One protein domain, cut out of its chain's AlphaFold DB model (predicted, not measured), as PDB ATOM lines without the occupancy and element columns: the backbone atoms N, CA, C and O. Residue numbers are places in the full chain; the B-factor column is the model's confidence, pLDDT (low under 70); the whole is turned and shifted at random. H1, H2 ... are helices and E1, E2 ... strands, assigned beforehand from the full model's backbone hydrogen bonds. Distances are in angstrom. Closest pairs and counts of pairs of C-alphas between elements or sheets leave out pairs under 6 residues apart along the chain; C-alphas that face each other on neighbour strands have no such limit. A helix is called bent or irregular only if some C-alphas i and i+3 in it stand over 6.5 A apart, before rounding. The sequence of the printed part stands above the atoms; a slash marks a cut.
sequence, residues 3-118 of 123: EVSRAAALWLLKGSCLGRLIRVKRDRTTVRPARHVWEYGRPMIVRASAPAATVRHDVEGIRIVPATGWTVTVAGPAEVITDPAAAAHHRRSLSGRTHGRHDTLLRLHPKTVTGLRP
ATOM      1  N   GLU A   3     117.345 165.551 190.887       88.25
ATOM      2  CA  GLU A   3     117.989 164.492 190.124       88.25
ATOM      3  C   GLU A   3     117.000 163.349 189.884       88.25
ATOM      4  O   GLU A   3     116.216 162.983 190.760       88.25
ATOM      5  N   VAL A   4     117.008 162.805 188.669       88.88
ATOM      6  CA  VAL A   4     116.259 161.591 188.337       88.88
ATOM      7  C   VAL A   4     117.219 160.414 188.301       88.88
ATOM      8  O   VAL A   4     118.391 160.558 187.952       88.88
ATOM      9  N   SER A   5     116.707 159.225 188.610       90.12
ATOM     10  CA  SER A   5     117.514 158.011 188.549       90.12
ATOM     11  C   SER A   5     118.129 157.813 187.159       90.12
ATOM     12  O   SER A   5     117.548 158.177 186.132       90.12
ATOM     13  N   ARG A   6     119.295 157.164 187.108       86.75
ATOM     14  CA  ARG A   6     119.977 156.838 185.847       86.75
ATOM     15  C   ARG A   6     119.070 156.089 184.866       86.75
ATOM     16  O   ARG A   6     119.092 156.376 183.673       86.75
ATOM     17  N   ALA A   7     118.262 155.152 185.363       87.81
ATOM     18  CA  ALA A   7     117.312 154.402 184.543       87.81
ATOM     19  C   ALA A   7     116.252 155.323 183.916       87.81
ATOM     20  O   ALA A   7     115.996 155.228 182.716       87.81
ATOM     21  N   ALA A   8     115.701 156.265 184.688       87.19
ATOM     22  CA  ALA A   8     114.770 157.263 184.171       87.19
ATOM     23  C   ALA A   8     115.446 158.188 183.144       87.19
ATOM     24  O   ALA A   8     114.890 158.427 182.076       87.19
ATOM     25  N   ALA A   9     116.673 158.646 183.409       86.75
ATOM     26  CA  ALA A   9     117.432 159.475 182.474       86.75
ATOM     27  C   ALA A   9     117.699 158.760 181.135       86.75
ATOM     28  O   ALA A   9     117.545 159.361 180.073       86.75
ATOM     29  N   LEU A  10     118.052 157.471 181.168       85.75
ATOM     30  CA  LEU A  10     118.248 156.645 179.970       85.75
ATOM     31  C   LEU A  10     116.938 156.383 179.216       85.75
ATOM     32  O   LEU A  10     116.921 156.359 177.986       85.75
ATOM     33  N   TRP A  11     115.830 156.211 179.933       85.81
ATOM     34  CA  TRP A  11     114.516 156.067 179.312       85.81
ATOM     35  C   TRP A  11     114.105 157.344 178.566       85.81
ATOM     36  O   TRP A  11     113.712 157.290 177.402       85.81
ATOM     37  N   LEU A  12     114.307 158.505 179.193       84.69
ATOM     38  CA  LEU A  12     114.087 159.816 178.581       84.69
ATOM     39  C   LEU A  12     115.013 160.049 177.374       84.69
ATOM     40  O   LEU A  12     114.573 160.541 176.334       84.69
ATOM     41  N   LEU A  13     116.279 159.634 177.484       83.69
ATOM     42  CA  LEU A  13     117.261 159.670 176.399       83.69
ATOM     43  C   LEU A  13     116.792 158.882 175.169       83.69
ATOM     44  O   LEU A  13     116.953 159.363 174.051       83.69
ATOM     45  N   LYS A  14     116.208 157.695 175.376       84.19
ATOM     46  CA  LYS A  14     115.663 156.843 174.308       84.19
ATOM     47  C   LYS A  14     114.426 157.460 173.644       84.19
ATOM     48  O   LYS A  14     114.231 157.289 172.447       84.19
ATOM     49  N   GLY A  15     113.599 158.169 174.414       81.75
ATOM     50  CA  GLY A  15     112.367 158.803 173.930       81.75
ATOM     51  C   GLY A  15     112.569 160.102 173.141       81.75
ATOM     52  O   GLY A  15     111.615 160.606 172.555       81.75
ATOM     53  N   SER A  16     113.785 160.657 173.108       81.38
ATOM     54  CA  SER A  16     114.119 161.871 172.356       81.38
ATOM     55  C   SER A  16     115.259 161.604 171.383       81.38
ATOM     56  O   SER A  16     116.181 160.865 171.697       81.38
ATOM     57  N   CYS A  17     115.238 162.252 170.222       80.50
ATOM     58  CA  CYS A  17     116.327 162.200 169.241       80.50
ATOM     59  C   CYS A  17     116.998 163.561 169.017       80.50
ATOM     60  O   CYS A  17     117.919 163.659 168.207       80.50
ATOM     61  N   LEU A  18     116.532 164.616 169.693       80.56
ATOM     62  CA  LEU A  18     117.034 165.983 169.562       80.56
ATOM     63  C   LEU A  18     117.817 166.387 170.807       80.56
ATOM     64  O   LEU A  18     117.376 166.168 171.934       80.56
ATOM     65  N   GLY A  19     118.953 167.046 170.594       81.56
ATOM     66  CA  GLY A  19     119.801 167.544 171.665       81.56
ATOM     67  C   GLY A  19     120.792 168.605 171.199       81.56
ATOM     68  O   GLY A  19     120.694 169.180 170.111       81.56
ATOM     69  N   ARG A  20     121.766 168.887 172.060       83.56
ATOM     70  CA  ARG A  20     122.870 169.806 171.798       83.56
ATOM     71  C   ARG A  20     124.184 169.120 172.154       83.56
ATOM     72  O   ARG A  20     124.369 168.626 173.263       83.56
ATOM     73  N   LEU A  21     125.112 169.105 171.209       82.75
ATOM     74  CA  LEU A  21     126.491 168.719 171.474       82.75
ATOM     75  C   LEU A  21     127.175 169.891 172.184       82.75
ATOM     76  O   LEU A  21     127.169 171.008 171.656       82.75
ATOM     77  N   ILE A  22     127.740 169.636 173.365       82.25
ATOM     78  CA  ILE A  22     128.537 170.613 174.107       82.25
ATOM     79  C   ILE A  22     129.981 170.142 174.064       82.25
ATOM     80  O   ILE A  22     130.318 169.044 174.490       82.25
ATOM     81  N   ARG A  23     130.852 170.990 173.541       77.94
ATOM     82  CA  ARG A  23     132.281 170.711 173.511       77.94
ATOM     83  C   ARG A  23     133.019 171.838 174.199       77.94
ATOM     84  O   ARG A  23     132.854 172.981 173.778       77.94
ATOM     85  N   VAL A  24     133.859 171.505 175.169       76.69
ATOM     86  CA  VAL A  24     134.815 172.434 175.771       76.69
ATOM     87  C   VAL A  24     136.209 172.048 175.296       76.69
ATOM     88  O   VAL A  24     136.598 170.886 175.346       76.69
ATOM     89  N   LYS A  25     136.944 173.018 174.753       75.25
ATOM     90  CA  LYS A  25     138.343 172.846 174.356       75.25
ATOM     91  C   LYS A  25     139.099 174.143 174.589       75.25
ATOM     92  O   LYS A  25     138.714 175.150 173.998       75.25
ATOM     93  N   ARG A  26     140.189 174.100 175.368       76.00
ATOM     94  CA  ARG A  26     141.052 175.264 175.668       76.00
ATOM     95  C   ARG A  26     140.218 176.504 176.042       76.00
ATOM     96  O   ARG A  26     140.257 177.506 175.333       76.00
ATOM     97  N   ASP A  27     139.357 176.352 177.047       75.88
ATOM     98  CA  ASP A  27     138.443 177.389 177.564       75.88
ATOM     99  C   ASP A  27     137.390 177.925 176.581       75.88
ATOM    100  O   ASP A  27     136.681 178.889 176.863       75.88
ATOM    101  N   ARG A  28     137.220 177.281 175.418       81.19
ATOM    102  CA  ARG A  28     136.145 177.597 174.473       81.19
ATOM    103  C   ARG A  28     135.049 176.547 174.523       81.19
ATOM    104  O   ARG A  28     135.235 175.419 174.061       81.19
ATOM    105  N   THR A  29     133.875 176.958 174.991       81.69
ATOM    106  CA  THR A  29     132.650 176.158 174.925       81.69
ATOM    107  C   THR A  29     131.930 176.405 173.605       81.69
ATOM    108  O   THR A  29     131.472 177.505 173.308       81.69
ATOM    109  N   THR A  30     131.793 175.358 172.796       82.19
ATOM    110  CA  THR A  30     130.995 175.373 171.568       82.19
ATOM    111  C   THR A  30     129.748 174.524 171.747       82.19
ATOM    112  O   THR A  30     129.848 173.334 172.044       82.19
ATOM    113  N   VAL A  31     128.582 175.129 171.519       83.00
ATOM    114  CA  VAL A  31     127.284 174.446 171.528       83.00
ATOM    115  C   VAL A  31     126.784 174.319 170.094       83.00
ATOM    116  O   VAL A  31     126.774 175.302 169.344       83.00
ATOM    117  N   ARG A  32     126.400 173.107 169.685       82.31
ATOM    118  CA  ARG A  32     125.875 172.828 168.339       82.31
ATOM    119  C   ARG A  32     124.609 171.976 168.411       82.31
ATOM    120  O   ARG A  32     124.550 171.075 169.249       82.31
ATOM    121  N   PRO A  33     123.608 172.215 167.546       83.12
ATOM    122  CA  PRO A  33     122.482 171.300 167.401       83.12
ATOM    123  C   PRO A  33     122.975 169.888 167.075       83.12
ATOM    124  O   PRO A  33     123.854 169.712 166.224       83.12
ATOM    125  N   ALA A  34     122.406 168.895 167.750       82.12
ATOM    126  CA  ALA A  34     122.742 167.494 167.563       82.12
ATOM    127  C   ALA A  34     121.475 166.638 167.508       82.12
ATOM    128  O   ALA A  34     120.467 166.940 168.148       82.12
ATOM    129  N   ARG A  35     121.548 165.554 166.743       86.06
ATOM    130  CA  ARG A  35     120.616 164.433 166.819       86.06
ATOM    131  C   ARG A  35     121.339 163.231 167.387       86.06
ATOM    132  O   ARG A  35     122.531 163.076 167.129       86.06
ATOM    133  N   HIS A  36     120.642 162.380 168.120       85.56
ATOM    134  CA  HIS A  36     121.227 161.159 168.658       85.56
ATOM    135  C   HIS A  36     120.276 159.977 168.531       85.56
ATOM    136  O   HIS A  36     119.059 160.132 168.457       85.56
ATOM    137  N   VAL A  37     120.866 158.790 168.518       87.00
ATOM    138  CA  VAL A  37     120.183 157.519 168.733       87.00
ATOM    139  C   VAL A  37     120.987 156.736 169.756       87.00
ATOM    140  O   VAL A  37     122.221 156.689 169.705       87.00
ATOM    141  N   TRP A  38     120.280 156.155 170.712       85.69
ATOM    142  CA  TRP A  38     120.868 155.318 171.737       85.69
ATOM    143  C   TRP A  38     120.146 153.978 171.783       85.69
ATOM    144  O   TRP A  38     118.917 153.919 171.820       85.69
ATOM    145  N   GLU A  39     120.937 152.915 171.810       82.06
ATOM    146  CA  GLU A  39     120.486 151.545 172.001       82.06
ATOM    147  C   GLU A  39     121.210 150.966 173.213       82.06
ATOM    148  O   GLU A  39     122.392 151.240 173.445       82.06
ATOM    149  N   TYR A  40     120.495 150.168 174.003       78.06
ATOM    150  CA  TYR A  40     121.066 149.555 175.195       78.06
ATOM    151  C   TYR A  40     122.284 148.694 174.834       78.06
ATOM    152  O   TYR A  40     122.246 147.920 173.879       78.06
ATOM    153  N   GLY A  41     123.372 148.840 175.592       79.12
ATOM    154  CA  GLY A  41     124.614 148.093 175.367       79.12
ATOM    155  C   GLY A  41     125.426 148.528 174.141       79.12
ATOM    156  O   GLY A  41     126.459 147.925 173.866       79.12
ATOM    157  N   ARG A  42     125.007 149.572 173.413       84.94
ATOM    158  CA  ARG A  42     125.733 150.105 172.253       84.94
ATOM    159  C   ARG A  42     126.227 151.533 172.507       84.94
ATOM    160  O   ARG A  42     125.627 152.266 173.299       84.94
ATOM    161  N   PRO A  43     127.316 151.956 171.837       85.12
ATOM    162  CA  PRO A  43     127.708 153.357 171.836       85.12
ATOM    163  C   PRO A  43     126.584 154.213 171.250       85.12
ATOM    164  O   PRO A  43     125.926 153.828 170.283       85.12
ATOM    165  N   MET A  44     126.381 155.390 171.830       86.88
ATOM    166  CA  MET A  44     125.409 156.352 171.336       86.88
ATOM    167  C   MET A  44     125.913 156.953 170.026       86.88
ATOM    168  O   MET A  44     127.053 157.420 169.957       86.88
ATOM    169  N   ILE A  45     125.067 156.977 168.998       88.81
ATOM    170  CA  ILE A  45     125.416 157.577 167.709       88.81
ATOM    171  C   ILE A  45     124.840 158.978 167.647       88.81
ATOM    172  O   ILE A  45     123.664 159.193 167.935       88.81
ATOM    173  N   VAL A  46     125.678 159.939 167.279       86.38
ATOM    174  CA  VAL A  46     125.354 161.359 167.373       86.38
ATOM    175  C   VAL A  46     125.706 162.034 166.064       86.38
ATOM    176  O   VAL A  46     126.822 161.905 165.573       86.38
ATOM    177  N   ARG A  47     124.761 162.784 165.508       86.81
ATOM    178  CA  ARG A  47     124.926 163.601 164.309       86.81
ATOM    179  C   ARG A  47     124.901 165.070 164.698       86.81
ATOM    180  O   ARG A  47     123.849 165.591 165.070       86.81
ATOM    181  N   ALA A  48     126.033 165.748 164.574       82.62
ATOM    182  CA  ALA A  48     126.154 167.164 164.905       82.62
ATOM    183  C   ALA A  48     126.698 167.972 163.725       82.62
ATOM    184  O   ALA A  48     127.539 167.494 162.963       82.62
ATOM    185  N   SER A  49     126.245 169.223 163.630       79.19
ATOM    186  CA  SER A  49     126.780 170.201 162.680       79.19
ATOM    187  C   SER A  49     128.094 170.770 163.217       79.19
ATOM    188  O   SER A  49     128.134 171.780 163.927       79.19
ATOM    189  N   ALA A  50     129.175 170.033 162.976       73.62
ATOM    190  CA  ALA A  50     130.518 170.358 163.435       73.62
ATOM    191  C   ALA A  50     131.558 169.789 162.456       73.62
ATOM    192  O   ALA A  50     131.343 168.697 161.930       73.62
ATOM    193  N   PRO A  51     132.700 170.461 162.221       68.56
ATOM    194  CA  PRO A  51     133.768 169.909 161.388       68.56
ATOM    195  C   PRO A  51     134.416 168.685 162.051       68.56
ATOM    196  O   PRO A  51     134.830 168.766 163.205       68.56
ATOM    197  N   ALA A  52     134.598 167.578 161.328       64.88
ATOM    198  CA  ALA A  52     135.185 166.344 161.873       64.88
ATOM    199  C   ALA A  52     136.567 166.553 162.530       64.88
ATOM    200  O   ALA A  52     136.836 166.014 163.603       64.88
ATOM    201  N   ALA A  53     137.411 167.412 161.944       60.50
ATOM    202  CA  ALA A  53     138.722 167.787 162.488       60.50
ATOM    203  C   ALA A  53     138.638 168.449 163.876       60.50
ATOM    204  O   ALA A  53     139.541 168.341 164.697       60.50
ATOM    205  N   THR A  54     137.521 169.121 164.155       60.59
ATOM    206  CA  THR A  54     137.256 169.793 165.429       60.59
ATOM    207  C   THR A  54     136.806 168.790 166.500       60.59
ATOM    208  O   THR A  54     136.968 169.056 167.690       60.59
ATOM    209  N   VAL A  55     136.278 167.629 166.102       59.19
ATOM    210  CA  VAL A  55     135.681 166.644 167.015       59.19
ATOM    211  C   VAL A  55     136.606 165.465 167.339       59.19
ATOM    212  O   VAL A  55     136.464 164.866 168.395       59.19
ATOM    213  N   ARG A  56     137.606 165.176 166.494       55.12
ATOM    214  CA  ARG A  56     138.564 164.066 166.687       55.12
ATOM    215  C   ARG A  56     139.335 164.064 168.011       55.12
ATOM    216  O   ARG A  56     139.904 163.036 168.347       55.12
ATOM    217  N   HIS A  57     139.405 165.194 168.708       50.75
ATOM    218  CA  HIS A  57     140.342 165.354 169.818       50.75
ATOM    219  C   HIS A  57     139.685 165.542 171.179       50.75
ATOM    220  O   HIS A  57     140.262 165.098 172.154       50.75
ATOM    221  N   ASP A  58     138.502 166.156 171.263       55.19
ATOM    222  CA  ASP A  58     137.909 166.508 172.555       55.19
ATOM    223  C   ASP A  58     136.388 166.602 172.401       55.19
ATOM    224  O   ASP A  58     135.884 167.558 171.813       55.19
ATOM    225  N   VAL A  59     135.646 165.617 172.904       58.31
ATOM    226  CA  VAL A  59     134.210 165.752 173.185       58.31
ATOM    227  C   VAL A  59     134.015 165.421 174.646       58.31
ATOM    228  O   VAL A  59     134.315 164.315 175.078       58.31
ATOM    229  N   GLU A  60     133.515 166.395 175.393       60.69
ATOM    230  CA  GLU A  60     133.294 166.259 176.828       60.69
ATOM    231  C   GLU A  60     131.903 165.676 177.130       60.69
ATOM    232  O   GLU A  60     131.742 164.872 178.046       60.69
ATOM    233  N   GLY A  61     130.893 165.999 176.312       64.69
ATOM    234  CA  GLY A  61     129.574 165.395 176.451       64.69
ATOM    235  C   GLY A  61     128.489 165.967 175.544       64.69
ATOM    236  O   GLY A  61     128.676 166.873 174.737       64.69
ATOM    237  N   ILE A  62     127.299 165.406 175.668       66.19
ATOM    238  CA  ILE A  62     126.098 165.789 174.938       66.19
ATOM    239  C   ILE A  62     125.034 166.127 175.960       66.19
ATOM    240  O   ILE A  62     124.716 165.331 176.843       66.19
ATOM    241  N   ARG A  63     124.461 167.319 175.826       71.00
ATOM    242  CA  ARG A  63     123.334 167.743 176.640       71.00
ATOM    243  C   ARG A  63     122.070 167.678 175.814       71.00
ATOM    244  O   ARG A  63     121.904 168.378 174.818       71.00
ATOM    245  N   ILE A  64     121.138 166.874 176.277       67.94
ATOM    246  CA  ILE A  64     119.808 166.775 175.711       67.94
ATOM    247  C   ILE A  64     118.894 167.597 176.600       67.94
ATOM    248  O   ILE A  64     118.633 167.264 177.754       67.94
ATOM    249  N   VAL A  65     118.460 168.725 176.042       60.69
ATOM    250  CA  VAL A  65     117.438 169.591 176.626       60.69
ATOM    251  C   VAL A  65     116.233 169.521 175.696       60.69
ATOM    252  O   VAL A  65     116.169 170.278 174.726       60.69
ATOM    253  N   PRO A  66     115.309 168.578 175.899       57.84
ATOM    254  CA  PRO A  66     114.015 168.653 175.254       57.84
ATOM    255  C   PRO A  66     113.199 169.791 175.865       57.84
ATOM    256  O   PRO A  66     113.406 170.199 177.008       57.84
ATOM    257  N   ALA A  67     112.234 170.286 175.096       54.25
ATOM    258  CA  ALA A  67     111.355 171.381 175.501       54.25
ATOM    259  C   ALA A  67     110.453 171.043 176.711       54.25
ATOM    260  O   ALA A  67     109.836 171.931 177.284       54.25
ATOM    261  N   THR A  68     110.374 169.774 177.118       58.84
ATOM    262  CA  THR A  68     109.351 169.228 178.022       58.84
ATOM    263  C   THR A  68     109.722 169.237 179.510       58.84
ATOM    264  O   THR A  68     109.135 168.501 180.299       58.84
ATOM    265  N   GLY A  69     110.664 170.087 179.927       76.31
ATOM    266  CA  GLY A  69     110.937 170.304 181.350       76.31
ATOM    267  C   GLY A  69     111.693 169.151 182.007       76.31
ATOM    268  O   GLY A  69     111.344 168.720 183.095       76.31
ATOM    269  N   TRP A  70     112.728 168.636 181.358       80.19
ATOM    270  CA  TRP A  70     113.781 167.822 181.969       80.19
ATOM    271  C   TRP A  70     115.068 168.039 181.175       80.19
ATOM    272  O   TRP A  70     115.057 168.591 180.080       80.19
ATOM    273  N   THR A  71     116.215 167.682 181.733       84.12
ATOM    274  CA  THR A  71     117.514 167.797 181.069       84.12
ATOM    275  C   THR A  71     118.306 166.542 181.349       84.12
ATOM    276  O   THR A  71     118.538 166.212 182.504       84.12
ATOM    277  N   VAL A  72     118.744 165.853 180.300       86.56
ATOM    278  CA  VAL A  72     119.651 164.711 180.420       86.56
ATOM    279  C   VAL A  72     120.999 165.117 179.848       86.56
ATOM    280  O   VAL A  72     121.102 165.527 178.695       86.56
ATOM    281  N   THR A  73     122.045 165.017 180.657       86.88
ATOM    282  CA  THR A  73     123.426 165.214 180.223       86.88
ATOM    283  C   THR A  73     124.117 163.863 180.186       86.88
ATOM    284  O   THR A  73     124.146 163.141 181.179       86.88
ATOM    285  N   VAL A  74     124.660 163.526 179.022       85.25
ATOM    286  CA  VAL A  74     125.413 162.302 178.775       85.25
ATOM    287  C   VAL A  74     126.850 162.708 178.489       85.25
ATOM    288  O   VAL A  74     127.112 163.368 177.490       85.25
ATOM    289  N   ALA A  75     127.783 162.333 179.353       84.00
ATOM    290  CA  ALA A  75     129.194 162.671 179.210       84.00
ATOM    291  C   ALA A  75     130.040 161.410 179.033       84.00
ATOM    292  O   ALA A  75     129.746 160.348 179.595       84.00
ATOM    293  N   GLY A  76     131.085 161.523 178.225       82.94
ATOM    294  CA  GLY A  76     131.964 160.411 177.902       82.94
ATOM    295  C   GLY A  76     132.759 160.655 176.625       82.94
ATOM    296  O   GLY A  76     132.455 161.590 175.883       82.94
ATOM    297  N   PRO A  77     133.778 159.822 176.358       80.44
ATOM    298  CA  PRO A  77     134.596 159.966 175.166       80.44
ATOM    299  C   PRO A  77     133.741 159.769 173.914       80.44
ATOM    300  O   PRO A  77     132.923 158.843 173.846       80.44
ATOM    301  N   ALA A  78     133.947 160.637 172.923       81.69
ATOM    302  CA  ALA A  78     133.348 160.493 171.607       81.69
ATOM    303  C   ALA A  78     134.411 160.352 170.522       81.69
ATOM    304  O   ALA A  78     135.409 161.069 170.512       81.69
ATOM    305  N   GLU A  79     134.139 159.474 169.568       83.31
ATOM    306  CA  GLU A  79     135.001 159.200 168.427       83.31
ATOM    307  C   GLU A  79     134.273 159.534 167.134       83.31
ATOM    308  O   GLU A  79     133.085 159.249 166.983       83.31
ATOM    309  N   VAL A  80     134.977 160.123 166.173       84.94
ATOM    310  CA  VAL A  80     134.407 160.374 164.846       84.94
ATOM    311  C   VAL A  80     134.269 159.055 164.092       84.94
ATOM    312  O   VAL A  80     135.237 158.311 163.968       84.94
ATOM    313  N   ILE A  81     133.089 158.789 163.528       86.75
ATOM    314  CA  ILE A  81     132.895 157.659 162.613       86.75
ATOM    315  C   ILE A  81     133.578 158.000 161.288       86.75
ATOM    316  O   ILE A  81     133.092 158.842 160.533       86.75
ATOM    317  N   THR A  82     134.718 157.362 161.027       84.81
ATOM    318  CA  THR A  82     135.505 157.557 159.800       84.81
ATOM    319  C   THR A  82     135.196 156.536 158.713       84.81
ATOM    320  O   THR A  82     135.434 156.834 157.547       84.81
ATOM    321  N   ASP A  83     134.667 155.361 159.072       86.88
ATOM    322  CA  ASP A  83     134.262 154.349 158.096       86.88
ATOM    323  C   ASP A  83     133.083 154.869 157.245       86.88
ATOM    324  O   ASP A  83     132.010 155.161 157.795       86.88
ATOM    325  N   PRO A  84     133.249 155.000 155.914       83.31
ATOM    326  CA  PRO A  84     132.198 155.496 155.038       83.31
ATOM    327  C   PRO A  84     130.956 154.593 155.018       83.31
ATOM    328  O   PRO A  84     129.846 155.117 154.886       83.31
ATOM    329  N   ALA A  85     131.102 153.274 155.189       86.88
ATOM    330  CA  ALA A  85     129.971 152.347 155.175       86.88
ATOM    331  C   ALA A  85     129.094 152.523 156.424       86.88
ATOM    332  O   ALA A  85     127.884 152.760 156.306       86.88
ATOM    333  N   ALA A  86     129.701 152.516 157.616       84.69
ATOM    334  CA  ALA A  86     129.015 152.831 158.866       84.69
ATOM    335  C   ALA A  86     128.393 154.236 158.844       84.69
ATOM    336  O   ALA A  86     127.240 154.423 159.245       84.69
ATOM    337  N   ALA A  87     129.112 155.236 158.320       83.12
ATOM    338  CA  ALA A  87     128.597 156.596 158.216       83.12
ATOM    339  C   ALA A  87     127.356 156.682 157.308       83.12
ATOM    340  O   ALA A  87     126.377 157.347 157.656       83.12
ATOM    341  N   ALA A  88     127.364 155.997 156.161       84.06
ATOM    342  CA  ALA A  88     126.216 155.937 155.260       84.06
ATOM    343  C   ALA A  88     125.016 155.227 155.903       84.06
ATOM    344  O   ALA A  88     123.889 155.709 155.787       84.06
ATOM    345  N   HIS A  89     125.252 154.124 156.620       85.75
ATOM    346  CA  HIS A  89     124.211 153.412 157.361       85.75
ATOM    347  C   HIS A  89     123.529 154.328 158.388       85.75
ATOM    348  O   HIS A  89     122.320 154.539 158.323       85.75
ATOM    349  N   HIS A  90     124.299 154.970 159.269       84.62
ATOM    350  CA  HIS A  90     123.735 155.837 160.306       84.62
ATOM    351  C   HIS A  90     123.072 157.102 159.750       84.62
ATOM    352  O   HIS A  90     122.075 157.554 160.309       84.62
ATOM    353  N   ARG A  91     123.569 157.666 158.638       81.12
ATOM    354  CA  ARG A  91     122.912 158.800 157.959       81.12
ATOM    355  C   ARG A  91     121.523 158.448 157.427       81.12
ATOM    356  O   ARG A  91     120.683 159.342 157.377       81.12
ATOM    357  N   ARG A  92     121.296 157.190 157.030       80.62
ATOM    358  CA  ARG A  92     119.979 156.698 156.601       80.62
ATOM    359  C   ARG A  92     119.043 156.477 157.791       80.62
ATOM    360  O   ARG A  92     117.887 156.872 157.714       80.62
ATOM    361  N   SER A  93     119.550 155.914 158.889       78.00
ATOM    362  CA  SER A  93     118.737 155.583 160.071       78.00
ATOM    363  C   SER A  93     118.382 156.799 160.941       78.00
ATOM    364  O   SER A  93     117.286 156.871 161.487       78.00
ATOM    365  N   LEU A  94     119.280 157.785 161.067       73.75
ATOM    366  CA  LEU A  94     119.024 159.049 161.770       73.75
ATOM    367  C   LEU A  94     118.331 160.039 160.826       73.75
ATOM    368  O   LEU A  94     118.975 160.912 160.229       73.75
ATOM    369  N   SER A  95     117.014 159.894 160.680       57.72
ATOM    370  CA  SER A  95     116.205 160.790 159.858       57.72
ATOM    371  C   SER A  95     116.186 162.215 160.438       57.72
ATOM    372  O   SER A  95     116.073 162.452 161.646       57.72
ATOM    373  N   GLY A  96     116.356 163.193 159.544       61.91
ATOM    374  CA  GLY A  96     116.411 164.619 159.861       61.91
ATOM    375  C   GLY A  96     117.816 165.211 159.741       61.91
ATOM    376  O   GLY A  96     118.763 164.790 160.404       61.91
ATOM    377  N   ARG A  97     117.949 166.235 158.892       58.41
ATOM    378  CA  ARG A  97     119.168 167.047 158.822       58.41
ATOM    379  C   ARG A  97     119.294 167.858 160.110       58.41
ATOM    380  O   ARG A  97     118.392 168.616 160.469       58.41
ATOM    381  N   THR A  98     120.410 167.709 160.806       59.41
ATOM    382  CA  THR A  98     120.921 168.769 161.672       59.41
ATOM    383  C   THR A  98     121.469 169.855 160.736       59.41
ATOM    384  O   THR A  98     122.063 169.550 159.713       59.41
ATOM    385  N   HIS A  99     121.142 171.122 160.969       53.38
ATOM    386  CA  HIS A  99     121.434 172.213 160.027       53.38
ATOM    387  C   HIS A  99     122.940 172.313 159.676       53.38
ATOM    388  O   HIS A  99     123.731 172.588 160.574       53.38
ATOM    389  N   GLY A 100     123.340 172.186 158.399       54.84
ATOM    390  CA  GLY A 100     124.678 172.581 157.911       54.84
ATOM    391  C   GLY A 100     125.277 171.714 156.790       54.84
ATOM    392  O   GLY A 100     124.901 170.564 156.602       54.84
ATOM    393  N   ARG A 101     126.252 172.263 156.042       59.38
ATOM    394  CA  ARG A 101     127.042 171.533 155.015       59.38
ATOM    395  C   ARG A 101     128.007 170.494 155.622       59.38
ATOM    396  O   ARG A 101     128.547 169.672 154.888       59.38
ATOM    397  N   HIS A 102     128.219 170.523 156.942       65.06
ATOM    398  CA  HIS A 102     129.193 169.696 157.662       65.06
ATOM    399  C   HIS A 102     128.525 168.897 158.786       65.06
ATOM    400  O   HIS A 102     128.589 169.275 159.955       65.06
ATOM    401  N   ASP A 103     127.912 167.771 158.424       76.06
ATOM    402  CA  ASP A 103     127.390 166.810 159.394       76.06
ATOM    403  C   ASP A 103     128.451 165.762 159.741       76.06
ATOM    404  O   ASP A 103     128.824 164.929 158.904       76.06
ATOM    405  N   THR A 104     128.903 165.777 160.994       82.31
ATOM    406  CA  THR A 104     129.812 164.764 161.539       82.31
ATOM    407  C   THR A 104     129.029 163.756 162.372       82.31
ATOM    408  O   THR A 104     128.170 164.126 163.177       82.31
ATOM    409  N   LEU A 105     129.343 162.476 162.171       87.06
ATOM    410  CA  LEU A 105     128.836 161.376 162.980       87.06
ATOM    411  C   LEU A 105     129.856 160.980 164.042       87.06
ATOM    412  O   LEU A 105     131.040 160.833 163.742       87.06
ATOM    413  N   LEU A 106     129.374 160.785 165.264       86.19
ATOM    414  CA  LEU A 106     130.177 160.467 166.435       86.19
ATOM    415  C   LEU A 106     129.638 159.218 167.128       86.19
ATOM    416  O   LEU A 106     128.422 159.051 167.232       86.19
ATOM    417  N   ARG A 107     130.542 158.391 167.648       88.25
ATOM    418  CA  ARG A 107     130.270 157.330 168.621       88.25
ATOM    419  C   ARG A 107     130.631 157.860 169.993       88.25
ATOM    420  O   ARG A 107     131.809 157.992 170.296       88.25
ATOM    421  N   LEU A 108     129.633 158.183 170.802       86.31
ATOM    422  CA  LEU A 108     129.826 158.544 172.201       86.31
ATOM    423  C   LEU A 108     129.685 157.285 173.061       86.31
ATOM    424  O   LEU A 108     128.687 156.576 172.954       86.31
ATOM    425  N   HIS A 109     130.654 157.041 173.938       85.25
ATOM    426  CA  HIS A 109     130.598 155.996 174.958       85.25
ATOM    427  C   HIS A 109     130.187 156.629 176.296       85.25
ATOM    428  O   HIS A 109     131.025 157.259 176.945       85.25
ATOM    429  N   PRO A 110     128.914 156.515 176.724       83.31
ATOM    430  CA  PRO A 110     128.448 157.152 177.951       83.31
ATOM    431  C   PRO A 110     129.192 156.612 179.175       83.31
ATOM    432  O   PRO A 110     129.083 155.429 179.493       83.31
ATOM    433  N   LYS A 111     129.913 157.484 179.885       84.62
ATOM    434  CA  LYS A 111     130.493 157.182 181.203       84.62
ATOM    435  C   LYS A 111     129.599 157.709 182.317       84.62
ATOM    436  O   LYS A 111     129.337 157.002 183.283       84.62
ATOM    437  N   THR A 112     129.058 158.908 182.119       85.69
ATOM    438  CA  THR A 112     128.196 159.587 183.088       85.69
ATOM    439  C   THR A 112     126.873 159.946 182.431       85.69
ATOM    440  O   THR A 112     126.843 160.471 181.318       85.69
ATOM    441  N   VAL A 113     125.771 159.660 183.121       87.06
ATOM    442  CA  VAL A 113     124.421 160.043 182.700       87.06
ATOM    443  C   VAL A 113     123.742 160.702 183.884       87.06
ATOM    444  O   VAL A 113     123.472 160.035 184.879       87.06
ATOM    445  N   THR A 114     123.454 161.991 183.758       87.88
ATOM    446  CA  THR A 114     122.780 162.782 184.789       87.88
ATOM    447  C   THR A 114     121.478 163.301 184.217       87.88
ATOM    448  O   THR A 114     121.481 163.976 183.187       87.88
ATOM    449  N   GLY A 115     120.360 162.991 184.865       88.25
ATOM    450  CA  GLY A 115     119.069 163.555 184.504       88.25
ATOM    451  C   GLY A 115     118.584 164.511 185.587       88.25
ATOM    452  O   GLY A 115     118.669 164.215 186.772       88.25
ATOM    453  N   LEU A 116     118.066 165.659 185.174       87.81
ATOM    454  CA  LEU A 116     117.539 166.695 186.047       87.81
ATOM    455  C   LEU A 116     116.115 167.020 185.621       87.81
ATOM    456  O   LEU A 116     115.833 167.182 184.433       87.81
ATOM    457  N   ARG A 117     115.223 167.158 186.594       85.81
ATOM    458  CA  ARG A 117     113.863 167.649 186.391       85.81
ATOM    459  C   ARG A 117     113.693 168.964 187.164       85.81
ATOM    460  O   ARG A 117     114.085 169.036 188.330       85.81
ATOM    461  N   PRO A 118     113.129 170.026 186.571       80.69
ATOM    462  CA  PRO A 118     112.676 171.177 187.321       80.69
ATOM    463  C   PRO A 118     111.619 170.720 188.330       80.69
ATOM    464  O   PRO A 118     110.692 169.976 188.014       80.69
TER     465      PRO A 118
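Overview. This is residues 3 to 118 of the 123 residues of the protein "Pyridoxamine 5'-phosphate oxidase family protein" of Streptomyces sp. T1317-0309 (UniProt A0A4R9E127). One eight-stranded antiparallel sheet curls like part of a barrel and folds back on itself, with E6, E7 and E3 facing E1, E4, E5 and E8 across the hinge strand E2. Helix H1 covers part of E5 and E8 at one end of the curl, H3 crosses over E7 and E3, and the turn of the long E1 and E2 hairpin, residues 26 and 27, sticks out. The printed part has 116 residues, with three named helices and eight named strands in the order H1 E1 E2 E3 H2 E4 E5 E6 H3 E7 E8; its class is mixed, helices and strands. The sheet's order is E6 E7 E3 E2 E1 E4 E5 E8. The whole is compact, with a radius of gyration of the C-alphas of 13.4 A and spans of 38 by 34 by 25 A.

Arrangement. In the folded sheet, one sheet bent back into two leaves that face each other, the hinge is E2, residues 28 to 37, which bends by 63 degrees at residue 33. With E1, residues 18 to 25, and E3, residues 44 to 49, it makes a meander, each strand the antiparallel neighbour of the one before. E1 and E2 form a hairpin, with N 21 and O 32 at 2.8 A, within hydrogen-bond range. E2 and E3 are a hairpin too, with N 35 and O 47 at 2.8 A. E3 has as its other neighbour E7, residues 103 to 108, antiparallel to it at 152 degrees, with N 46 and O 106 at 2.9 A, and E7 is also the antiparallel neighbour of the edge strand E6, residues 78 to 80, with N 107 and O 79 at 2.8 A. On the other side of E1 is E4, residues 61 to 64, with N 20 and O 63 at 2.8 A. E4 forms a hairpin with E5, residues 71 to 75, where N 62 and O 74 are 2.7 A apart. The other edge strand, E8, residues 112 to 117, is antiparallel to E5 at 171 degrees, with N 73 and O 114 at 2.8 A. E5 runs on into E6 across a break of 2 residues, at 72 degrees. H1, residues 6 to 15, is on the sheet at a height of 7.8 A, only just over E5 and E8, with 3 of its C-alphas on each; it runs across the strands, at 76 degrees to E5 on the local plane. Its closest C-alphas to E8 are those of Ala 9 and Gly 115, 4.8 A. H3, residues 84 to 93, is on the sheet at a height of 9.7 A, over E7 and only just over E3, with 3 C-alphas on E3; it runs across the strands, at 84 degrees to E7 on the local plane. The closest C-alphas of H3 and E7 are those of Ala 87 and Leu 105, 6.8 A. H2, residues 52 to 55, is on the sheet at a height of 6.2 A, over none of its strands. In H1 and H3 every O i to N i+4 pair is within hydrogen-bond range; H2 is too short for such a pair.

Along the chain. E2 is the longest strand by residues, 26.3 A from first to last C-alpha; E1 measures 22.9 A, E8 16.8 A, E3 16.4 A, E7 15.4 A and E5 12.9 A. H3 measures 14.4 A and H1 14.3 A. H1 begins at C-alpha 6, (119.977, 156.838, 185.847); E1 ends at C-alpha 25, (138.343, 172.846, 174.356); E8 ends at C-alpha 117, (113.863, 167.649, 186.391).

Size, cuts and confidence. The two C-alphas farthest apart, those of Ala 85 and Pro 118, are 41.1 A apart. The printed part has no cut, and no link is long. Mean pLDDT of the printed part is 78.3; residues 51 to 62, 64 to 68 and 95 to 102 are under 70.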